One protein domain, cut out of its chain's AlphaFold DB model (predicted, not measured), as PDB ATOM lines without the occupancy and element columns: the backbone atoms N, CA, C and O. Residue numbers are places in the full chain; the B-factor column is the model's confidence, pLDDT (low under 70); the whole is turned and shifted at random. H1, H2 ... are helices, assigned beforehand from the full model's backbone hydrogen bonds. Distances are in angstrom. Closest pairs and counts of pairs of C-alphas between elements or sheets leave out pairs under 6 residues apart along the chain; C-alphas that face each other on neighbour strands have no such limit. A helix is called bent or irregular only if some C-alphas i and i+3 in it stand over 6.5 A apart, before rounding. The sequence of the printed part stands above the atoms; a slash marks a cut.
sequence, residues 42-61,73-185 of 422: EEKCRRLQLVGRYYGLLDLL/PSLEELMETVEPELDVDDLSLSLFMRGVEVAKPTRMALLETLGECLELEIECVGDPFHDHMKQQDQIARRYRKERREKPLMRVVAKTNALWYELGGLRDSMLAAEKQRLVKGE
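AT A GLANCE: This is residues 42 to 61 and 73 to 185 of the 422 residues of an uncharacterized protein of Phytophthora rubi (UniProt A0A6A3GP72). H4 is the core: H1 crosses one side with H2 beside it, while H3 and H5 pack on H4 and H6a covers both. Residues 172 to 185 of H6 stick out. The all-helix printed part has 133 residues and six named helices, H1 to H6, and is compact: radius of gyration of the C-alphas 15.4 A, spans 51 by 35 by 30 A.

IN THESE COORDINATES: Find C-alpha 42 at (-24.545, -37.161, 15.541); H1 runs to 55, H2 75 to 82, H3 88 to 97, H4 107 to 124, H5 127 to 145. H6, 149 to 185, one helix by hydrogen bonds, is bent, C-alphas 162 and 165 being 7.6 A apart: its arms are H6a, 149 to 162, and H6b, 30.3 A long, from 165 to 185, with C-alpha 185 at (-48.202, -30.945, 3.243).

HOW THE PARTS SIT: H1 touches H4 about perpendicular, 88 degrees, C-alphas Arg 47 and Gly 115 closest, 4.6 A. H5 and H6a form a hairpin, closest C-alphas Ala 140 and Leu 152, 5.4 A. Each helix or arm has every O i to N i+4 pair within hydrogen-bond range.

THE WHOLE: Residues 62 to 72 are unprinted; C-alphas 61 and 73 are 11.0 A apart. No link printed whole is long. Residues 59 to 61 are under 70 pLDDT.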
ATOM      1  N   GLU A  42     -25.337 -35.936  15.679       86.69
ATOM      2  CA  GLU A  42     -24.545 -37.161  15.541       86.69
ATOM      3  C   GLU A  42     -24.169 -37.445  14.078       86.69
ATOM      4  O   GLU A  42     -23.006 -37.730  13.785       86.69
ATOM      5  N   GLU A  43     -25.115 -37.304  13.142       87.56
ATOM      6  CA  GLU A  43     -24.867 -37.453  11.700       87.56
ATOM      7  C   GLU A  43     -23.896 -36.390  11.178       87.56
ATOM      8  O   GLU A  43     -22.969 -36.709  10.429       87.56
ATOM      9  N   LYS A  44     -24.046 -35.132  11.614       88.75
ATOM     10  CA  LYS A  44     -23.105 -34.056  11.268       88.75
ATOM     11  C   LYS A  44     -21.697 -34.361  11.770       88.75
ATOM     12  O   LYS A  44     -20.741 -34.240  11.003       88.75
ATOM     13  N   CYS A  45     -21.565 -34.814  13.020       88.44
ATOM     14  CA  CYS A  45     -20.278 -35.232  13.581       88.44
ATOM     15  C   CYS A  45     -19.669 -36.384  12.775       88.44
ATOM     16  O   CYS A  45     -18.496 -36.324  12.405       88.44
ATOM     17  N   ARG A  46     -20.463 -37.417  12.460       88.62
ATOM     18  CA  ARG A  46     -20.024 -38.580  11.672       88.62
ATOM     19  C   ARG A  46     -19.500 -38.151  10.303       88.62
ATOM     20  O   ARG A  46     -18.392 -38.537   9.932       88.62
ATOM     21  N   ARG A  47     -20.251 -37.317   9.578       91.12
ATOM     22  CA  ARG A  47     -19.871 -36.809   8.249       91.12
ATOM     23  C   ARG A  47     -18.607 -35.958   8.300       91.12
ATOM     24  O   ARG A  47     -17.709 -36.159   7.486       91.12
ATOM     25  N   LEU A  48     -18.491 -35.061   9.279       90.62
ATOM     26  CA  LEU A  48     -17.312 -34.209   9.428       90.62
ATOM     27  C   LEU A  48     -16.055 -35.019   9.788       90.62
ATOM     28  O   LEU A  48     -14.988 -34.776   9.225       90.62
ATOM     29  N   GLN A  49     -16.182 -36.040  10.643       90.62
ATOM     30  CA  GLN A  49     -15.092 -36.986  10.913       90.62
ATOM     31  C   GLN A  49     -14.658 -37.729   9.648       90.62
ATOM     32  O   GLN A  49     -13.465 -37.926   9.416       90.62
ATOM     33  N   LEU A  50     -15.623 -38.145   8.830       92.00
ATOM     34  CA  LEU A  50     -15.375 -38.869   7.592       92.00
ATOM     35  C   LEU A  50     -14.603 -37.989   6.598       92.00
ATOM     36  O   LEU A  50     -13.560 -38.408   6.096       92.00
ATOM     37  N   VAL A  51     -15.022 -36.732   6.412       94.56
ATOM     38  CA  VAL A  51     -14.284 -35.755   5.595       94.56
ATOM     39  C   VAL A  51     -12.888 -35.486   6.173       94.56
ATOM     40  O   VAL A  51     -11.903 -35.541   5.436       94.56
ATOM     41  N   GLY A  52     -12.755 -35.279   7.485       91.75
ATOM     42  CA  GLY A  52     -11.452 -35.073   8.127       91.75
ATOM     43  C   GLY A  52     -10.480 -36.235   7.879       91.75
ATOM     44  O   GLY A  52      -9.339 -36.023   7.467       91.75
ATOM     45  N   ARG A  53     -10.942 -37.485   8.016       91.06
ATOM     46  CA  ARG A  53     -10.154 -38.695   7.691       91.06
ATOM     47  C   ARG A  53      -9.857 -38.824   6.199       91.06
ATOM     48  O   ARG A  53      -8.777 -39.275   5.803       91.06
ATOM     49  N   TYR A  54     -10.790 -38.417   5.346       94.50
ATOM     50  CA  TYR A  54     -10.610 -38.436   3.898       94.50
ATOM     51  C   TYR A  54      -9.453 -37.527   3.462       94.50
ATOM     52  O   TYR A  54      -8.635 -37.929   2.633       94.50
ATOM     53  N   TYR A  55      -9.308 -36.358   4.087       93.38
ATOM     54  CA  TYR A  55      -8.207 -35.423   3.830       93.38
ATOM     55  C   TYR A  55      -6.943 -35.694   4.661       93.38
ATOM     56  O   TYR A  55      -5.913 -35.080   4.402       93.38
ATOM     57  N   GLY A  56      -6.986 -36.645   5.601       89.88
ATOM     58  CA  GLY A  56      -5.853 -36.967   6.475       89.88
ATOM     59  C   GLY A  56      -5.618 -35.936   7.583       89.88
ATOM     60  O   GLY A  56      -4.495 -35.804   8.050       89.88
ATOM     61  N   LEU A  57      -6.662 -35.199   7.971       89.44
ATOM     62  CA  LEU A  57      -6.643 -34.201   9.049       89.44
ATOM     63  C   LEU A  57      -6.934 -34.814  10.424       89.44
ATOM     64  O   LEU A  57      -6.612 -34.227  11.450       89.44
ATOM     65  N   LEU A  58      -7.553 -35.994  10.443       85.06
ATOM     66  CA  LEU A  58      -7.825 -36.763  11.651       85.06
ATOM     67  C   LEU A  58      -7.077 -38.093  11.575       85.06
ATOM     68  O   LEU A  58      -7.265 -38.851  10.619       85.06
ATOM     69  N   ASP A  59      -6.270 -38.380  12.594       67.38
ATOM     70  CA  ASP A  59      -5.613 -39.678  12.738       67.38
ATOM     71  C   ASP A  59      -6.630 -40.781  13.074       67.38
ATOM     72  O   ASP A  59      -7.684 -40.543  13.677       67.38
ATOM     73  N   LEU A  60      -6.304 -42.018  12.680       55.25
ATOM     74  CA  LEU A  60      -7.001 -43.219  13.142       55.25
ATOM     75  C   LEU A  60      -7.037 -43.166  14.670       55.25
ATOM     76  O   LEU A  60      -5.975 -43.070  15.280       55.25
ATOM     77  N   LEU A  61      -8.242 -43.197  15.259       54.50
ATOM     78  CA  LEU A  61      -8.457 -43.267  16.708       54.50
ATOM     79  C   LEU A  61      -7.323 -44.066  17.353       54.50
ATOM     80  O   LEU A  61      -7.159 -45.251  17.047       54.50
ATOM     81  N   PRO A  73     -15.634 -36.769  19.771       70.25
ATOM     82  CA  PRO A  73     -15.422 -35.331  19.807       70.25
ATOM     83  C   PRO A  73     -16.726 -34.613  19.461       70.25
ATOM     84  O   PRO A  73     -17.499 -35.088  18.620       70.25
ATOM     85  N   SER A  74     -16.977 -33.496  20.140       82.50
ATOM     86  CA  SER A  74     -18.179 -32.694  19.900       82.50
ATOM     87  C   SER A  74     -18.144 -32.059  18.503       82.50
ATOM     88  O   SER A  74     -17.077 -31.929  17.895       82.50
ATOM     89  N   LEU A  75     -19.306 -31.652  17.972       83.56
ATOM     90  CA  LEU A  75     -19.366 -30.993  16.661       83.56
ATOM     91  C   LEU A  75     -18.477 -29.742  16.628       83.56
ATOM     92  O   LEU A  75     -17.786 -29.510  15.642       83.56
ATOM     93  N   GLU A  76     -18.465 -28.979  17.720       85.19
ATOM     94  CA  GLU A  76     -17.692 -27.744  17.858       85.19
ATOM     95  C   GLU A  76     -16.181 -28.023  17.805       85.19
ATOM     96  O   GLU A  76     -15.477 -27.420  16.999       85.19
ATOM     97  N   GLU A  77     -15.698 -29.036  18.533       84.25
ATOM     98  CA  GLU A  77     -14.293 -29.477  18.484       84.25
ATOM     99  C   GLU A  77     -13.873 -29.955  17.082       84.25
ATOM    100  O   GLU A  77     -12.757 -29.694  16.620       84.25
ATOM    101  N   LEU A  78     -14.759 -30.665  16.374       83.31
ATOM    102  CA  LEU A  78     -14.485 -31.122  15.011       83.31
ATOM    103  C   LEU A  78     -14.461 -29.966  14.014       83.31
ATOM    104  O   LEU A  78     -13.630 -29.962  13.108       83.31
ATOM    105  N   MET A  79     -15.349 -28.987  14.168       85.38
ATOM    106  CA  MET A  79     -15.354 -27.794  13.324       85.38
ATOM    107  C   MET A  79     -14.084 -26.970  13.547       85.38
ATOM    108  O   MET A  79     -13.432 -26.594  12.577       85.38
ATOM    109  N   GLU A  80     -13.656 -26.783  14.796       86.12
ATOM    110  CA  GLU A  80     -12.423 -26.053  15.115       86.12
ATOM    111  C   GLU A  80     -11.153 -26.726  14.575       86.12
ATOM    112  O   GLU A  80     -10.170 -26.041  14.294       86.12
ATOM    113  N   THR A  81     -11.156 -28.050  14.411       82.62
ATOM    114  CA  THR A  81      -9.974 -28.809  13.969       82.62
ATOM    115  C   THR A  81      -9.953 -29.077  12.465       82.62
ATOM    116  O   THR A  81      -8.917 -28.919  11.825       82.62
ATOM    117  N   VAL A  82     -11.086 -29.480  11.884       81.81
ATOM    118  CA  VAL A  82     -11.174 -29.948  10.491       81.81
ATOM    119  C   VAL A  82     -11.497 -28.814   9.519       81.81
ATOM    120  O   VAL A  82     -10.927 -28.760   8.431       81.81
ATOM    121  N   GLU A  83     -12.398 -27.899   9.885       83.12
ATOM    122  CA  GLU A  83     -12.839 -26.815   9.001       83.12
ATOM    123  C   GLU A  83     -11.719 -25.849   8.555       83.12
ATOM    124  O   GLU A  83     -11.680 -25.521   7.362       83.12
ATOM    125  N   PRO A  84     -10.813 -25.362   9.433       84.94
ATOM    126  CA  PRO A  84      -9.841 -24.339   9.042       84.94
ATOM    127  C   PRO A  84      -8.774 -24.855   8.071       84.94
ATOM    128  O   PRO A  84      -8.310 -24.093   7.223       84.94
ATOM    129  N   GLU A  85      -8.426 -26.138   8.159       85.69
ATOM    130  CA  GLU A  85      -7.431 -26.787   7.298       85.69
ATOM    131  C   GLU A  85      -8.003 -27.177   5.920       85.69
ATOM    132  O   GLU A  85      -7.256 -27.520   5.002       85.69
ATOM    133  N   LEU A  86      -9.331 -27.117   5.743       87.88
ATOM    134  CA  LEU A  86      -9.991 -27.476   4.490       87.88
ATOM    135  C   LEU A  86     -10.120 -26.294   3.526       87.88
ATOM    136  O   LEU A  86     -10.832 -25.300   3.744       87.88
ATOM    137  N   ASP A  87      -9.467 -26.469   2.384       90.56
ATOM    138  CA  ASP A  87      -9.555 -25.569   1.250       90.56
ATOM    139  C   ASP A  87     -10.873 -25.769   0.474       90.56
ATOM    140  O   ASP A  87     -11.248 -26.879   0.089       90.56
ATOM    141  N   VAL A  88     -11.593 -24.665   0.245       92.31
ATOM    142  CA  VAL A  88     -12.898 -24.645  -0.450       92.31
ATOM    143  C   VAL A  88     -12.750 -25.135  -1.888       92.31
ATOM    144  O   VAL A  88     -13.615 -25.830  -2.429       92.31
ATOM    145  N   ASP A  89     -11.625 -24.790  -2.496       92.88
ATOM    146  CA  ASP A  89     -11.273 -25.157  -3.850       92.88
ATOM    147  C   ASP A  89     -11.062 -26.675  -3.957       92.88
ATOM    148  O   ASP A  89     -11.612 -27.301  -4.867       92.88
ATOM    149  N   ASP A  90     -10.351 -27.297  -3.021       94.31
ATOM    150  CA  ASP A  90     -10.195 -28.753  -2.978       94.31
ATOM    151  C   ASP A  90     -11.504 -29.501  -2.683       94.31
ATOM    152  O   ASP A  90     -11.732 -30.568  -3.257       94.31
ATOM    153  N   LEU A  91     -12.378 -28.959  -1.827       95.44
ATOM    154  CA  LEU A  91     -13.717 -29.516  -1.586       95.44
ATOM    155  C   LEU A  91     -14.571 -29.486  -2.861       95.44
ATOM    156  O   LEU A  91     -15.183 -30.489  -3.234       95.44
ATOM    157  N   SER A  92     -14.577 -28.350  -3.562       95.69
ATOM    158  CA  SER A  92     -15.322 -28.212  -4.816       95.69
ATOM    159  C   SER A  92     -14.793 -29.145  -5.908       95.69
ATOM    160  O   SER A  92     -15.589 -29.730  -6.639       95.69
ATOM    161  N   LEU A  93     -13.474 -29.368  -5.980       95.94
ATOM    162  CA  LEU A  93     -12.885 -30.327  -6.914       95.94
ATOM    163  C   LEU A  93     -13.322 -31.766  -6.605       95.94
ATOM    164  O   LEU A  93     -13.701 -32.491  -7.522       95.94
ATOM    165  N   SER A  94     -13.300 -32.167  -5.332       97.19
ATOM    166  CA  SER A  94     -13.750 -33.495  -4.898       97.19
ATOM    167  C   SER A  94     -15.225 -33.752  -5.242       97.19
ATOM    168  O   SER A  94     -15.575 -34.853  -5.674       97.19
ATOM    169  N   LEU A  95     -16.095 -32.745  -5.115       97.62
ATOM    170  CA  LEU A  95     -17.499 -32.842  -5.538       97.62
ATOM    171  C   LEU A  95     -17.651 -32.852  -7.064       97.62
ATOM    172  O   LEU A  95     -18.399 -33.661  -7.610       97.62
ATOM    173  N   PHE A  96     -16.879 -32.025  -7.771       96.75
ATOM    174  CA  PHE A  96     -16.873 -31.989  -9.231       96.75
ATOM    175  C   PHE A  96     -16.448 -33.331  -9.843       96.75
ATOM    176  O   PHE A  96     -17.037 -33.792 -10.822       96.75
ATOM    177  N   MET A  97     -15.479 -34.013  -9.229       96.94
ATOM    178  CA  MET A  97     -15.060 -35.362  -9.619       96.94
ATOM    179  C   MET A  97     -16.154 -36.418  -9.477       96.94
ATOM    180  O   MET A  97     -16.095 -37.431 -10.174       96.94
ATOM    181  N   ARG A  98     -17.148 -36.172  -8.620       97.44
ATOM    182  CA  ARG A  98     -18.346 -36.999  -8.427       97.44
ATOM    183  C   ARG A  98     -19.530 -36.518  -9.272       97.44
ATOM    184  O   ARG A  98     -20.594 -37.112  -9.227       97.44
ATOM    185  N   GLY A  99     -19.368 -35.440 -10.042       95.56
ATOM    186  CA  GLY A  99     -20.465 -34.842 -10.804       95.56
ATOM    187  C   GLY A  99     -21.532 -34.185  -9.927       95.56
ATOM    188  O   GLY A  99     -22.675 -34.059 -10.354       95.56
ATOM    189  N   VAL A 100     -21.175 -33.785  -8.704       95.75
ATOM    190  CA  VAL A 100     -22.097 -33.164  -7.752       95.75
ATOM    191  C   VAL A 100     -21.916 -31.653  -7.761       95.75
ATOM    192  O   VAL A 100     -20.829 -31.142  -7.495       95.75
ATOM    193  N   GLU A 101     -23.002 -30.934  -8.038       91.19
ATOM    194  CA  GLU A 101     -23.032 -29.473  -8.029       91.19
ATOM    195  C   GLU A 101     -23.763 -28.942  -6.794       91.19
ATOM    196  O   GLU A 101     -24.859 -29.387  -6.448       91.19
ATOM    197  N   VAL A 102     -23.169 -27.937  -6.148       91.88
ATOM    198  CA  VAL A 102     -23.771 -27.228  -5.014       91.88
ATOM    199  C   VAL A 102     -24.183 -25.837  -5.481       91.88
ATOM    200  O   VAL A 102     -23.338 -24.995  -5.773       91.88
ATOM    201  N   ALA A 103     -25.493 -25.578  -5.538       87.44
ATOM    202  CA  ALA A 103     -26.047 -24.344  -6.108       87.44
ATOM    203  C   ALA A 103     -25.568 -23.058  -5.405       87.44
ATOM    204  O   ALA A 103     -25.431 -22.011  -6.036       87.44
ATOM    205  N   LYS A 104     -25.338 -23.124  -4.089       89.88
ATOM    206  CA  LYS A 104     -24.785 -22.032  -3.276       89.88
ATOM    207  C   LYS A 104     -23.619 -22.586  -2.454       89.88
ATOM    208  O   LYS A 104     -23.861 -23.070  -1.348       89.88
ATOM    209  N   PRO A 105     -22.383 -22.570  -2.984       89.50
ATOM    210  CA  PRO A 105     -21.247 -23.210  -2.337       89.50
ATOM    211  C   PRO A 105     -20.776 -22.371  -1.145       89.50
ATOM    212  O   PRO A 105     -19.933 -21.487  -1.270       89.50
ATOM    213  N   THR A 106     -21.347 -22.631   0.027       92.44
ATOM    214  CA  THR A 106     -20.727 -22.260   1.304       92.44
ATOM    215  C   THR A 106     -19.791 -23.386   1.733       92.44
ATOM    216  O   THR A 106     -19.993 -24.536   1.344       92.44
ATOM    217  N   ARG A 107     -18.774 -23.090   2.550       89.88
ATOM    218  CA  ARG A 107     -17.866 -24.128   3.065       89.88
ATOM    219  C   ARG A 107     -18.637 -25.264   3.750       89.88
ATOM    220  O   ARG A 107     -18.399 -26.423   3.436       89.88
ATOM    221  N   MET A 108     -19.618 -24.920   4.587       88.88
ATOM    222  CA  MET A 108     -20.493 -25.898   5.241       88.88
ATOM    223  C   MET A 108     -21.315 -26.721   4.251       88.88
ATOM    224  O   MET A 108     -21.344 -27.939   4.368       88.88
ATOM    225  N   ALA A 109     -21.908 -26.097   3.227       91.44
ATOM    226  CA  ALA A 109     -22.666 -26.841   2.224       91.44
ATOM    227  C   ALA A 109     -21.776 -27.830   1.455       91.44
ATOM    228  O   ALA A 109     -22.198 -28.947   1.170       91.44
ATOM    229  N   LEU A 110     -20.535 -27.445   1.136       94.31
ATOM    230  CA  LEU A 110     -19.572 -28.335   0.482       94.31
ATOM    231  C   LEU A 110     -19.159 -29.494   1.400       94.31
ATOM    232  O   LEU A 110     -19.088 -30.627   0.938       94.31
ATOM    233  N   LEU A 111     -18.917 -29.217   2.685       92.88
ATOM    234  CA  LEU A 111     -18.583 -30.218   3.700       92.88
ATOM    235  C   LEU A 111     -19.698 -31.246   3.891       92.88
ATOM    236  O   LEU A 111     -19.439 -32.443   3.831       92.88
ATOM    237  N   GLU A 112     -20.928 -30.778   4.096       91.75
ATOM    238  CA  GLU A 112     -22.098 -31.634   4.290       91.75
ATOM    239  C   GLU A 112     -22.350 -32.494   3.050       91.75
ATOM    240  O   GLU A 112     -22.456 -33.715   3.162       91.75
ATOM    241  N   THR A 113     -22.339 -31.876   1.862       94.31
ATOM    242  CA  THR A 113     -22.557 -32.589   0.593       94.31
ATOM    243  C   THR A 113     -21.453 -33.611   0.330       94.31
ATOM    244  O   THR A 113     -21.726 -34.721  -0.127       94.31
ATOM    245  N   LEU A 114     -20.190 -33.269   0.609       96.56
ATOM    246  CA  LEU A 114     -19.091 -34.216   0.438       96.56
ATOM    247  C   LEU A 114     -19.205 -35.352   1.452       96.56
ATOM    248  O   LEU A 114     -19.077 -36.504   1.061       96.56
ATOM    249  N   GLY A 115     -19.513 -35.052   2.715       95.19
ATOM    250  CA  GLY A 115     -19.754 -36.054   3.750       95.19
ATOM    251  C   GLY A 115     -20.830 -37.065   3.350       95.19
ATOM    252  O   GLY A 115     -20.596 -38.263   3.468       95.19
ATOM    253  N   GLU A 116     -21.949 -36.600   2.789       94.38
ATOM    254  CA  GLU A 116     -22.998 -37.462   2.218       94.38
ATOM    255  C   GLU A 116     -22.480 -38.349   1.086       94.38
ATOM    256  O   GLU A 116     -22.764 -39.543   1.046       94.38
ATOM    257  N   CYS A 117     -21.697 -37.782   0.167       96.56
ATOM    258  CA  CYS A 117     -21.138 -38.552  -0.939       96.56
ATOM    259  C   CYS A 117     -20.208 -39.660  -0.440       96.56
ATOM    260  O   CYS A 117     -20.273 -40.780  -0.934       96.56
ATOM    261  N   LEU A 118     -19.348 -39.354   0.530       96.81
ATOM    262  CA  LEU A 118     -18.403 -40.319   1.080       96.81
ATOM    263  C   LEU A 118     -19.102 -41.396   1.929       96.81
ATOM    264  O   LEU A 118     -18.697 -42.556   1.908       96.81
ATOM    265  N   GLU A 119     -20.162 -41.029   2.649       95.12
ATOM    266  CA  GLU A 119     -21.021 -41.973   3.373       95.12
ATOM    267  C   GLU A 119     -21.685 -42.955   2.395       95.12
ATOM    268  O   GLU A 119     -21.584 -44.164   2.590       95.12
ATOM    269  N   LEU A 120     -22.237 -42.462   1.277       95.25
ATOM    270  CA  LEU A 120     -22.792 -43.308   0.211       95.25
ATOM    271  C   LEU A 120     -21.744 -44.234  -0.422       95.25
ATOM    272  O   LEU A 120     -22.042 -45.391  -0.704       95.25
ATOM    273  N   GLU A 121     -20.516 -43.758  -0.642       95.62
ATOM    274  CA  GLU A 121     -19.428 -44.598  -1.164       95.62
ATOM    275  C   GLU A 121     -19.164 -45.806  -0.259       95.62
ATOM    276  O   GLU A 121     -19.084 -46.938  -0.741       95.62
ATOM    277  N   ILE A 122     -19.056 -45.567   1.049       93.31
ATOM    278  CA  ILE A 122     -18.759 -46.606   2.036       93.31
ATOM    279  C   ILE A 122     -19.967 -47.524   2.240       93.31
ATOM    280  O   ILE A 122     -19.811 -48.742   2.230       93.31
ATOM    281  N   GLU A 123     -21.170 -46.975   2.398       93.75
ATOM    282  CA  GLU A 123     -22.360 -47.769   2.723       93.75
ATOM    283  C   GLU A 123     -22.891 -48.566   1.525       93.75
ATOM    284  O   GLU A 123     -23.364 -49.688   1.699       93.75
ATOM    285  N   CYS A 124     -22.807 -48.024   0.305       93.25
ATOM    286  CA  CYS A 124     -23.339 -48.691  -0.886       93.25
ATOM    287  C   CYS A 124     -22.304 -49.537  -1.638       93.25
ATOM    288  O   CYS A 124     -22.695 -50.497  -2.304       93.25
ATOM    289  N   VAL A 125     -21.009 -49.195  -1.576       94.56
ATOM    290  CA  VAL A 125     -19.960 -49.885  -2.358       94.56
ATOM    291  C   VAL A 125     -18.859 -50.471  -1.475       94.56
ATOM    292  O   VAL A 125     -18.385 -51.576  -1.746       94.56
ATOM    293  N   GLY A 126     -18.471 -49.768  -0.411       91.88
ATOM    294  CA  GLY A 126     -17.490 -50.223   0.575       91.88
ATOM    295  C   GLY A 126     -16.138 -49.513   0.503       91.88
ATOM    296  O   GLY A 126     -15.825 -48.781  -0.442       91.88
ATOM    297  N   ASP A 127     -15.301 -49.788   1.507       93.56
ATOM    298  CA  ASP A 127     -13.997 -49.141   1.707       93.56
ATOM    299  C   ASP A 127     -13.059 -49.181   0.482       93.56
ATOM    300  O   ASP A 127     -12.461 -48.150   0.177       93.56
ATOM    301  N   PRO A 128     -12.943 -50.280  -0.301       95.88
ATOM    302  CA  PRO A 128     -12.034 -50.307  -1.450       95.88
ATOM    303  C   PRO A 128     -12.379 -49.274  -2.530       95.88
ATOM    304  O   PRO A 128     -11.485 -48.716  -3.170       95.88
ATOM    305  N   PHE A 129     -13.672 -49.019  -2.750       96.06
ATOM    306  CA  PHE A 129     -14.126 -48.010  -3.705       96.06
ATOM    307  C   PHE A 129     -13.880 -46.602  -3.170       96.06
ATOM    308  O   PHE A 129     -13.357 -45.752  -3.892       96.06
ATOM    309  N   HIS A 130     -14.194 -46.382  -1.895       96.06
ATOM    310  CA  HIS A 130     -13.930 -45.127  -1.204       96.06
ATOM    311  C   HIS A 130     -12.433 -44.759  -1.227       96.06
ATOM    312  O   HIS A 130     -12.060 -43.646  -1.607       96.06
ATOM    313  N   ASP A 131     -11.552 -45.718  -0.933       96.25
ATOM    314  CA  ASP A 131     -10.099 -45.544  -1.009       96.25
ATOM    315  C   ASP A 131      -9.620 -45.280  -2.441       96.25
ATOM    316  O   ASP A 131      -8.724 -44.461  -2.665       96.25
ATOM    317  N   HIS A 132     -10.227 -45.933  -3.437       97.44
ATOM    318  CA  HIS A 132      -9.930 -45.658  -4.840       97.44
ATOM    319  C   HIS A 132     -10.306 -44.222  -5.226       97.44
ATOM    320  O   HIS A 132      -9.491 -43.518  -5.828       97.44
ATOM    321  N   MET A 133     -11.500 -43.759  -4.841       97.94
ATOM    322  CA  MET A 133     -11.942 -42.378  -5.055       97.94
ATOM    323  C   MET A 133     -11.009 -41.380  -4.358       97.94
ATOM    324  O   MET A 133     -10.577 -40.409  -4.985       97.94
ATOM    325  N   LYS A 134     -10.582 -41.672  -3.122       97.25
ATOM    326  CA  LYS A 134      -9.579 -40.887  -2.383       97.25
ATOM    327  C   LYS A 134      -8.257 -40.768  -3.137       97.25
ATOM    328  O   LYS A 134      -7.693 -39.677  -3.235       97.25
ATOM    329  N   GLN A 135      -7.760 -41.864  -3.708       97.94
ATOM    330  CA  GLN A 135      -6.542 -41.844  -4.526       97.94
ATOM    331  C   GLN A 135      -6.713 -40.993  -5.792       97.94
ATOM    332  O   GLN A 135      -5.809 -40.228  -6.138       97.94
ATOM    333  N   GLN A 136      -7.859 -41.086  -6.476       98.12
ATOM    334  CA  GLN A 136      -8.124 -40.259  -7.659       98.12
ATOM    335  C   GLN A 136      -8.199 -38.769  -7.304       98.12
ATOM    336  O   GLN A 136      -7.606 -37.953  -8.013       98.12
ATOM    337  N   ASP A 137      -8.842 -38.411  -6.192       97.19
ATOM    338  CA  ASP A 137      -8.886 -37.033  -5.690       97.19
ATOM    339  C   ASP A 137      -7.475 -36.489  -5.423       97.19
ATOM    340  O   ASP A 137      -7.139 -35.377  -5.839       97.19
ATOM    341  N   GLN A 138      -6.598 -37.280  -4.796       97.00
ATOM    342  CA  GLN A 138      -5.202 -36.885  -4.569       97.00
ATOM    343  C   GLN A 138      -4.446 -36.637  -5.884       97.00
ATOM    344  O   GLN A 138      -3.673 -35.679  -5.987       97.00
ATOM    345  N   ILE A 139      -4.669 -37.473  -6.904       98.00
ATOM    346  CA  ILE A 139      -4.086 -37.291  -8.242       98.00
ATOM    347  C   ILE A 139      -4.618 -36.004  -8.887       98.00
ATOM    348  O   ILE A 139      -3.837 -35.218  -9.431       98.00
ATOM    349  N   ALA A 140      -5.922 -35.753  -8.803       97.62
ATOM    350  CA  ALA A 140      -6.546 -34.563  -9.365       97.62
ATOM    351  C   ALA A 140      -6.030 -33.274  -8.710       97.62
ATOM    352  O   ALA A 140      -5.657 -32.336  -9.418       97.62
ATOM    353  N   ARG A 141      -5.900 -33.244  -7.378       96.06
ATOM    354  CA  ARG A 141      -5.312 -32.101  -6.653       96.06
ATOM    355  C   ARG A 141      -3.871 -31.834  -7.078       96.06
ATOM    356  O   ARG A 141      -3.502 -30.682  -7.309       96.06
ATOM    357  N   ARG A 142      -3.062 -32.885  -7.271       97.56
ATOM    358  CA  ARG A 142      -1.701 -32.745  -7.825       97.56
ATOM    359  C   ARG A 142      -1.725 -32.127  -9.220       97.56
ATOM    360  O   ARG A 142      -1.005 -31.160  -9.456       97.56
ATOM    361  N   TYR A 143      -2.579 -32.607 -10.124       98.00
ATOM    362  CA  TYR A 143      -2.690 -32.025 -11.465       98.00
ATOM    363  C   TYR A 143      -3.190 -30.582 -11.462       98.00
ATOM    364  O   TYR A 143      -2.683 -29.778 -12.245       98.00
ATOM    365  N   ARG A 144      -4.119 -30.223 -10.572       96.50
ATOM    366  CA  ARG A 144      -4.550 -28.832 -10.389       96.50
ATOM    367  C   ARG A 144      -3.383 -27.953  -9.940       96.50
ATOM    368  O   ARG A 144      -3.128 -26.923 -10.561       96.50
ATOM    369  N   LYS A 145      -2.628 -28.388  -8.924       95.81
ATOM    370  CA  LYS A 145      -1.444 -27.676  -8.416       95.81
ATOM    371  C   LYS A 145      -0.365 -27.502  -9.490       95.81
ATOM    372  O   LYS A 145       0.225 -26.434  -9.605       95.81
ATOM    373  N   GLU A 146      -0.149 -28.526 -10.312       97.31
ATOM    374  CA  GLU A 146       0.777 -28.509 -11.454       97.31
ATOM    375  C   GLU A 146       0.223 -27.778 -12.695       97.31
ATOM    376  O   GLU A 146       0.917 -27.692 -13.708       97.31
ATOM    377  N   ARG A 147      -1.017 -27.265 -12.651       96.00
ATOM    378  CA  ARG A 147      -1.731 -26.629 -13.778       96.00
ATOM    379  C   ARG A 147      -1.828 -27.518 -15.027       96.00
ATOM    380  O   ARG A 147      -1.735 -27.057 -16.164       96.00
ATOM    381  N   ARG A 148      -2.025 -28.820 -14.822       97.31
ATOM    382  CA  ARG A 148      -2.178 -29.822 -15.884       97.31
ATOM    383  C   ARG A 148      -3.651 -30.137 -16.147       97.31
ATOM    384  O   ARG A 148      -4.174 -31.154 -15.700       97.31
ATOM    385  N   GLU A 149      -4.302 -29.302 -16.949       95.88
ATOM    386  CA  GLU A 149      -5.747 -29.396 -17.222       95.88
ATOM    387  C   GLU A 149      -6.162 -30.679 -17.957       95.88
ATOM    388  O   GLU A 149      -7.110 -31.351 -17.565       95.88
ATOM    389  N   LYS A 150      -5.439 -31.072 -19.014       97.75
ATOM    390  CA  LYS A 150      -5.791 -32.265 -19.808       97.75
ATOM    391  C   LYS A 150      -5.847 -33.556 -18.978       97.75
ATOM    392  O   LYS A 150      -6.838 -34.275 -19.095       97.75
ATOM    393  N   PRO A 151      -4.819 -33.916 -18.183       97.88
ATOM    394  CA  PRO A 151      -4.900 -35.108 -17.349       97.88
ATOM    395  C   PRO A 151      -5.883 -34.942 -16.184       97.88
ATOM    396  O   PRO A 151      -6.562 -35.916 -15.873       97.88
ATOM    397  N   LEU A 152      -6.044 -33.737 -15.619       97.69
ATOM    398  CA  LEU A 152      -7.082 -33.453 -14.621       97.69
ATOM    399  C   LEU A 152      -8.476 -33.810 -15.154       97.69
ATOM    400  O   LEU A 152      -9.176 -34.619 -14.551       97.69
ATOM    401  N   MET A 153      -8.838 -33.302 -16.334       97.56
ATOM    402  CA  MET A 153     -10.144 -33.574 -16.942       97.56
ATOM    403  C   MET A 153     -10.351 -35.054 -17.281       97.56
ATOM    404  O   MET A 153     -11.476 -35.540 -17.231       97.56
ATOM    405  N   ARG A 154      -9.283 -35.806 -17.585       98.00
ATOM    406  CA  ARG A 154      -9.382 -37.265 -17.772       98.00
ATOM    407  C   ARG A 154      -9.690 -37.996 -16.470       98.00
ATOM    408  O   ARG A 154     -10.424 -38.977 -16.513       98.00
ATOM    409  N   VAL A 155      -9.106 -37.564 -15.351       98.06
ATOM    410  CA  VAL A 155      -9.398 -38.138 -14.029       98.06
ATOM    411  C   VAL A 155     -10.844 -37.830 -13.657       98.06
ATOM    412  O   VAL A 155     -11.591 -38.767 -13.412       98.06
ATOM    413  N   VAL A 156     -11.258 -36.561 -13.762       97.44
ATOM    414  CA  VAL A 156     -12.643 -36.122 -13.516       97.44
ATOM    415  C   VAL A 156     -13.642 -36.937 -14.337       97.44
ATOM    416  O   VAL A 156     -14.605 -37.454 -13.789       97.44
ATOM    417  N   ALA A 157     -13.418 -37.094 -15.646       97.31
ATOM    418  CA  ALA A 157     -14.340 -37.842 -16.500       97.31
ATOM    419  C   ALA A 157     -14.468 -39.316 -16.076       97.31
ATOM    420  O   ALA A 157     -15.563 -39.873 -16.097       97.31
ATOM    421  N   LYS A 158     -13.358 -39.948 -15.672       97.56
ATOM    422  CA  LYS A 158     -13.362 -41.336 -15.193       97.56
ATOM    423  C   LYS A 158     -14.066 -41.478 -13.849       97.56
ATOM    424  O   LYS A 158     -14.879 -42.381 -13.705       97.56
ATOM    425  N   THR A 159     -13.765 -40.617 -12.881       97.62
ATOM    426  CA  THR A 159     -14.381 -40.693 -11.547       97.62
ATOM    427  C   THR A 159     -15.857 -40.346 -11.580       97.62
ATOM    428  O   THR A 159     -16.640 -41.002 -10.906       97.62
ATOM    429  N   ASN A 160     -16.253 -39.393 -12.423       97.12
ATOM    430  CA  ASN A 160     -17.654 -39.052 -12.616       97.12
ATOM    431  C   ASN A 160     -18.417 -40.259 -13.191       97.12
ATOM    432  O   ASN A 160     -19.450 -40.644 -12.656       97.12
ATOM    433  N   ALA A 161     -17.845 -40.947 -14.188       96.12
ATOM    434  CA  ALA A 161     -18.427 -42.183 -14.714       96.12
ATOM    435  C   ALA A 161     -18.510 -43.307 -13.665       96.12
ATOM    436  O   ALA A 161     -19.503 -44.028 -13.631       96.12
ATOM    437  N   LEU A 162     -17.499 -43.454 -12.797       95.19
ATOM    438  CA  LEU A 162     -17.529 -44.426 -11.697       95.19
ATOM    439  C   LEU A 162     -18.622 -44.110 -10.669       95.19
ATOM    440  O   LEU A 162     -19.229 -45.025 -10.122       95.19
ATOM    441  N   TRP A 163     -18.865 -42.828 -10.406       97.50
ATOM    442  CA  TRP A 163     -19.822 -42.374  -9.401       97.50
ATOM    443  C   TRP A 163     -21.246 -42.185  -9.955       97.50
ATOM    444  O   TRP A 163     -22.166 -41.913  -9.195       97.50
ATOM    445  N   TYR A 164     -21.458 -42.368 -11.262       95.00
ATOM    446  CA  TYR A 164     -22.726 -42.082 -11.945       95.00
ATOM    447  C   TYR A 164     -23.949 -42.753 -11.293       95.00
ATOM    448  O   TYR A 164     -24.945 -42.084 -11.015       95.00
ATOM    449  N   GLU A 165     -23.862 -44.051 -10.989       93.50
ATOM    450  CA  GLU A 165     -24.956 -44.803 -10.352       93.50
ATOM    451  C   GLU A 165     -25.240 -44.316  -8.919       93.50
ATOM    452  O   GLU A 165     -26.399 -44.180  -8.523       93.50
ATOM    453  N   LEU A 166     -24.195 -43.975  -8.151       93.56
ATOM    454  CA  LEU A 166     -24.345 -43.379  -6.816       93.56
ATOM    455  C   LEU A 166     -24.976 -41.985  -6.890       93.56
ATOM    456  O   LEU A 166     -25.785 -41.628  -6.034       93.56
ATOM    457  N   GLY A 167     -24.665 -41.218  -7.936       93.94
ATOM    458  CA  GLY A 167     -25.319 -39.944  -8.215       93.94
ATOM    459  C   GLY A 167     -26.808 -40.102  -8.476       93.94
ATOM    460  O   GLY A 167     -27.607 -39.402  -7.856       93.94
ATOM    461  N   GLY A 168     -27.183 -41.082  -9.302       93.38
ATOM    462  CA  GLY A 168     -28.584 -41.433  -9.531       93.38
ATOM    463  C   GLY A 168     -29.311 -41.830  -8.244       93.38
ATOM    464  O   GLY A 168     -30.440 -41.391  -8.011       93.38
ATOM    465  N   LEU A 169     -28.655 -42.602  -7.371       93.56
ATOM    466  CA  LEU A 169     -29.202 -42.967  -6.064       93.56
ATOM    467  C   LEU A 169     -29.399 -41.740  -5.160       93.56
ATOM    468  O   LEU A 169     -30.488 -41.573  -4.609       93.56
ATOM    469  N   ARG A 170     -28.397 -40.853  -5.048       93.75
ATOM    470  CA  ARG A 170     -28.493 -39.616  -4.250       93.75
ATOM    471  C   ARG A 170     -29.669 -38.754  -4.708       93.75
ATOM    472  O   ARG A 170     -30.482 -38.324  -3.890       93.75
ATOM    473  N   ASP A 171     -29.793 -38.543  -6.014       92.25
ATOM    474  CA  ASP A 171     -30.871 -37.736  -6.586       92.25
ATOM    475  C   ASP A 171     -32.244 -38.391  -6.365       92.25
ATOM    476  O   ASP A 171     -33.226 -37.703  -6.075       92.25
ATOM    477  N   SER A 172     -32.318 -39.727  -6.428       93.88
ATOM    478  CA  SER A 172     -33.530 -40.487  -6.112       93.88
ATOM    479  C   SER A 172     -33.945 -40.337  -4.643       93.88
ATOM    480  O   SER A 172     -35.121 -40.100  -4.363       93.88
ATOM    481  N   MET A 173     -32.991 -40.392  -3.707       91.00
ATOM    482  CA  MET A 173     -33.244 -40.185  -2.276       91.00
ATOM    483  C   MET A 173     -33.769 -38.771  -1.995       91.00
ATOM    484  O   MET A 173     -34.798 -38.617  -1.332       91.00
ATOM    485  N   LEU A 174     -33.137 -37.745  -2.575       88.88
ATOM    486  CA  LEU A 174     -33.591 -36.352  -2.466       88.88
ATOM    487  C   LEU A 174     -34.992 -36.157  -3.070       88.88
ATOM    488  O   LEU A 174     -35.839 -35.454  -2.507       88.88
ATOM    489  N   ALA A 175     -35.273 -36.797  -4.210       91.69
ATOM    490  CA  ALA A 175     -36.590 -36.759  -4.834       91.69
ATOM    491  C   ALA A 175     -37.658 -37.441  -3.962       91.69
ATOM    492  O   ALA A 175     -38.756 -36.897  -3.811       91.69
ATOM    493  N   ALA A 176     -37.342 -38.592  -3.364       90.19
ATOM    494  CA  ALA A 176     -38.238 -39.318  -2.470       90.19
ATOM    495  C   ALA A 176     -38.564 -38.504  -1.208       90.19
ATOM    496  O   ALA A 176     -39.731 -38.412  -0.816       90.19
ATOM    497  N   GLU A 177     -37.571 -37.841  -0.608       89.69
ATOM    498  CA  GLU A 177     -37.798 -36.958   0.537       89.69
ATOM    499  C   GLU A 177     -38.696 -35.771   0.160       89.69
ATOM    500  O   GLU A 177     -39.692 -35.494   0.837       89.69
ATOM    501  N   LYS A 178     -38.415 -35.111  -0.968       90.06
ATOM    502  CA  LYS A 178     -39.251 -34.014  -1.466       90.06
ATOM    503  C   LYS A 178     -40.696 -34.461  -1.691       90.06
ATOM    504  O   LYS A 178     -41.623 -33.749  -1.306       90.06
ATOM    505  N   GLN A 179     -40.905 -35.639  -2.279       91.56
ATOM    506  CA  GLN A 179     -42.241 -36.205  -2.477       91.56
ATOM    507  C   GLN A 179     -42.948 -36.489  -1.147       91.56
ATOM    508  O   GLN A 179     -44.130 -36.166  -1.013       91.56
ATOM    509  N   ARG A 180     -42.235 -37.023  -0.144       91.25
ATOM    510  CA  ARG A 180     -42.765 -37.231   1.214       91.25
ATOM    511  C   ARG A 180     -43.279 -35.923   1.813       91.25
ATOM    512  O   ARG A 180     -44.382 -35.895   2.357       91.25
ATOM    513  N   LEU A 181     -42.495 -34.850   1.701       89.31
ATOM    514  CA  LEU A 181     -42.856 -33.537   2.238       89.31
ATOM    515  C   LEU A 181     -44.069 -32.938   1.530       89.31
ATOM    516  O   LEU A 181     -45.004 -32.512   2.204       89.31
ATOM    517  N   VAL A 182     -44.086 -32.953   0.193       90.69
ATOM    518  CA  VAL A 182     -45.216 -32.437  -0.598       90.69
ATOM    519  C   VAL A 182     -46.497 -33.190  -0.253       90.69
ATOM    520  O   VAL A 182     -47.503 -32.567   0.080       90.69
ATOM    521  N   LYS A 183     -46.449 -34.527  -0.245       90.25
ATOM    522  CA  LYS A 183     -47.606 -35.361   0.091       90.25
ATOM    523  C   LYS A 183     -48.103 -35.094   1.512       90.25
ATOM    524  O   LYS A 183     -49.297 -34.896   1.719       90.25
ATOM    525  N   GLY A 184     -47.194 -35.031   2.486       87.94
ATOM    526  CA  GLY A 184     -47.560 -34.698   3.861       87.94
ATOM    527  C   GLY A 184     -48.176 -33.297   3.981       87.94
ATOM    528  O   GLY A 184     -49.104 -33.094   4.761       87.94
ATOM    529  N   GLU A 185     -47.695 -32.318   3.207       89.19
ATOM    530  CA  GLU A 185     -48.202 -30.945   3.243       89.19
ATOM    531  C   GLU A 185     -49.587 -30.845   2.592       89.19
ATOM    532  O   GLU A 185     -50.463 -30.137   3.097       89.19
TER     533      GLU A 185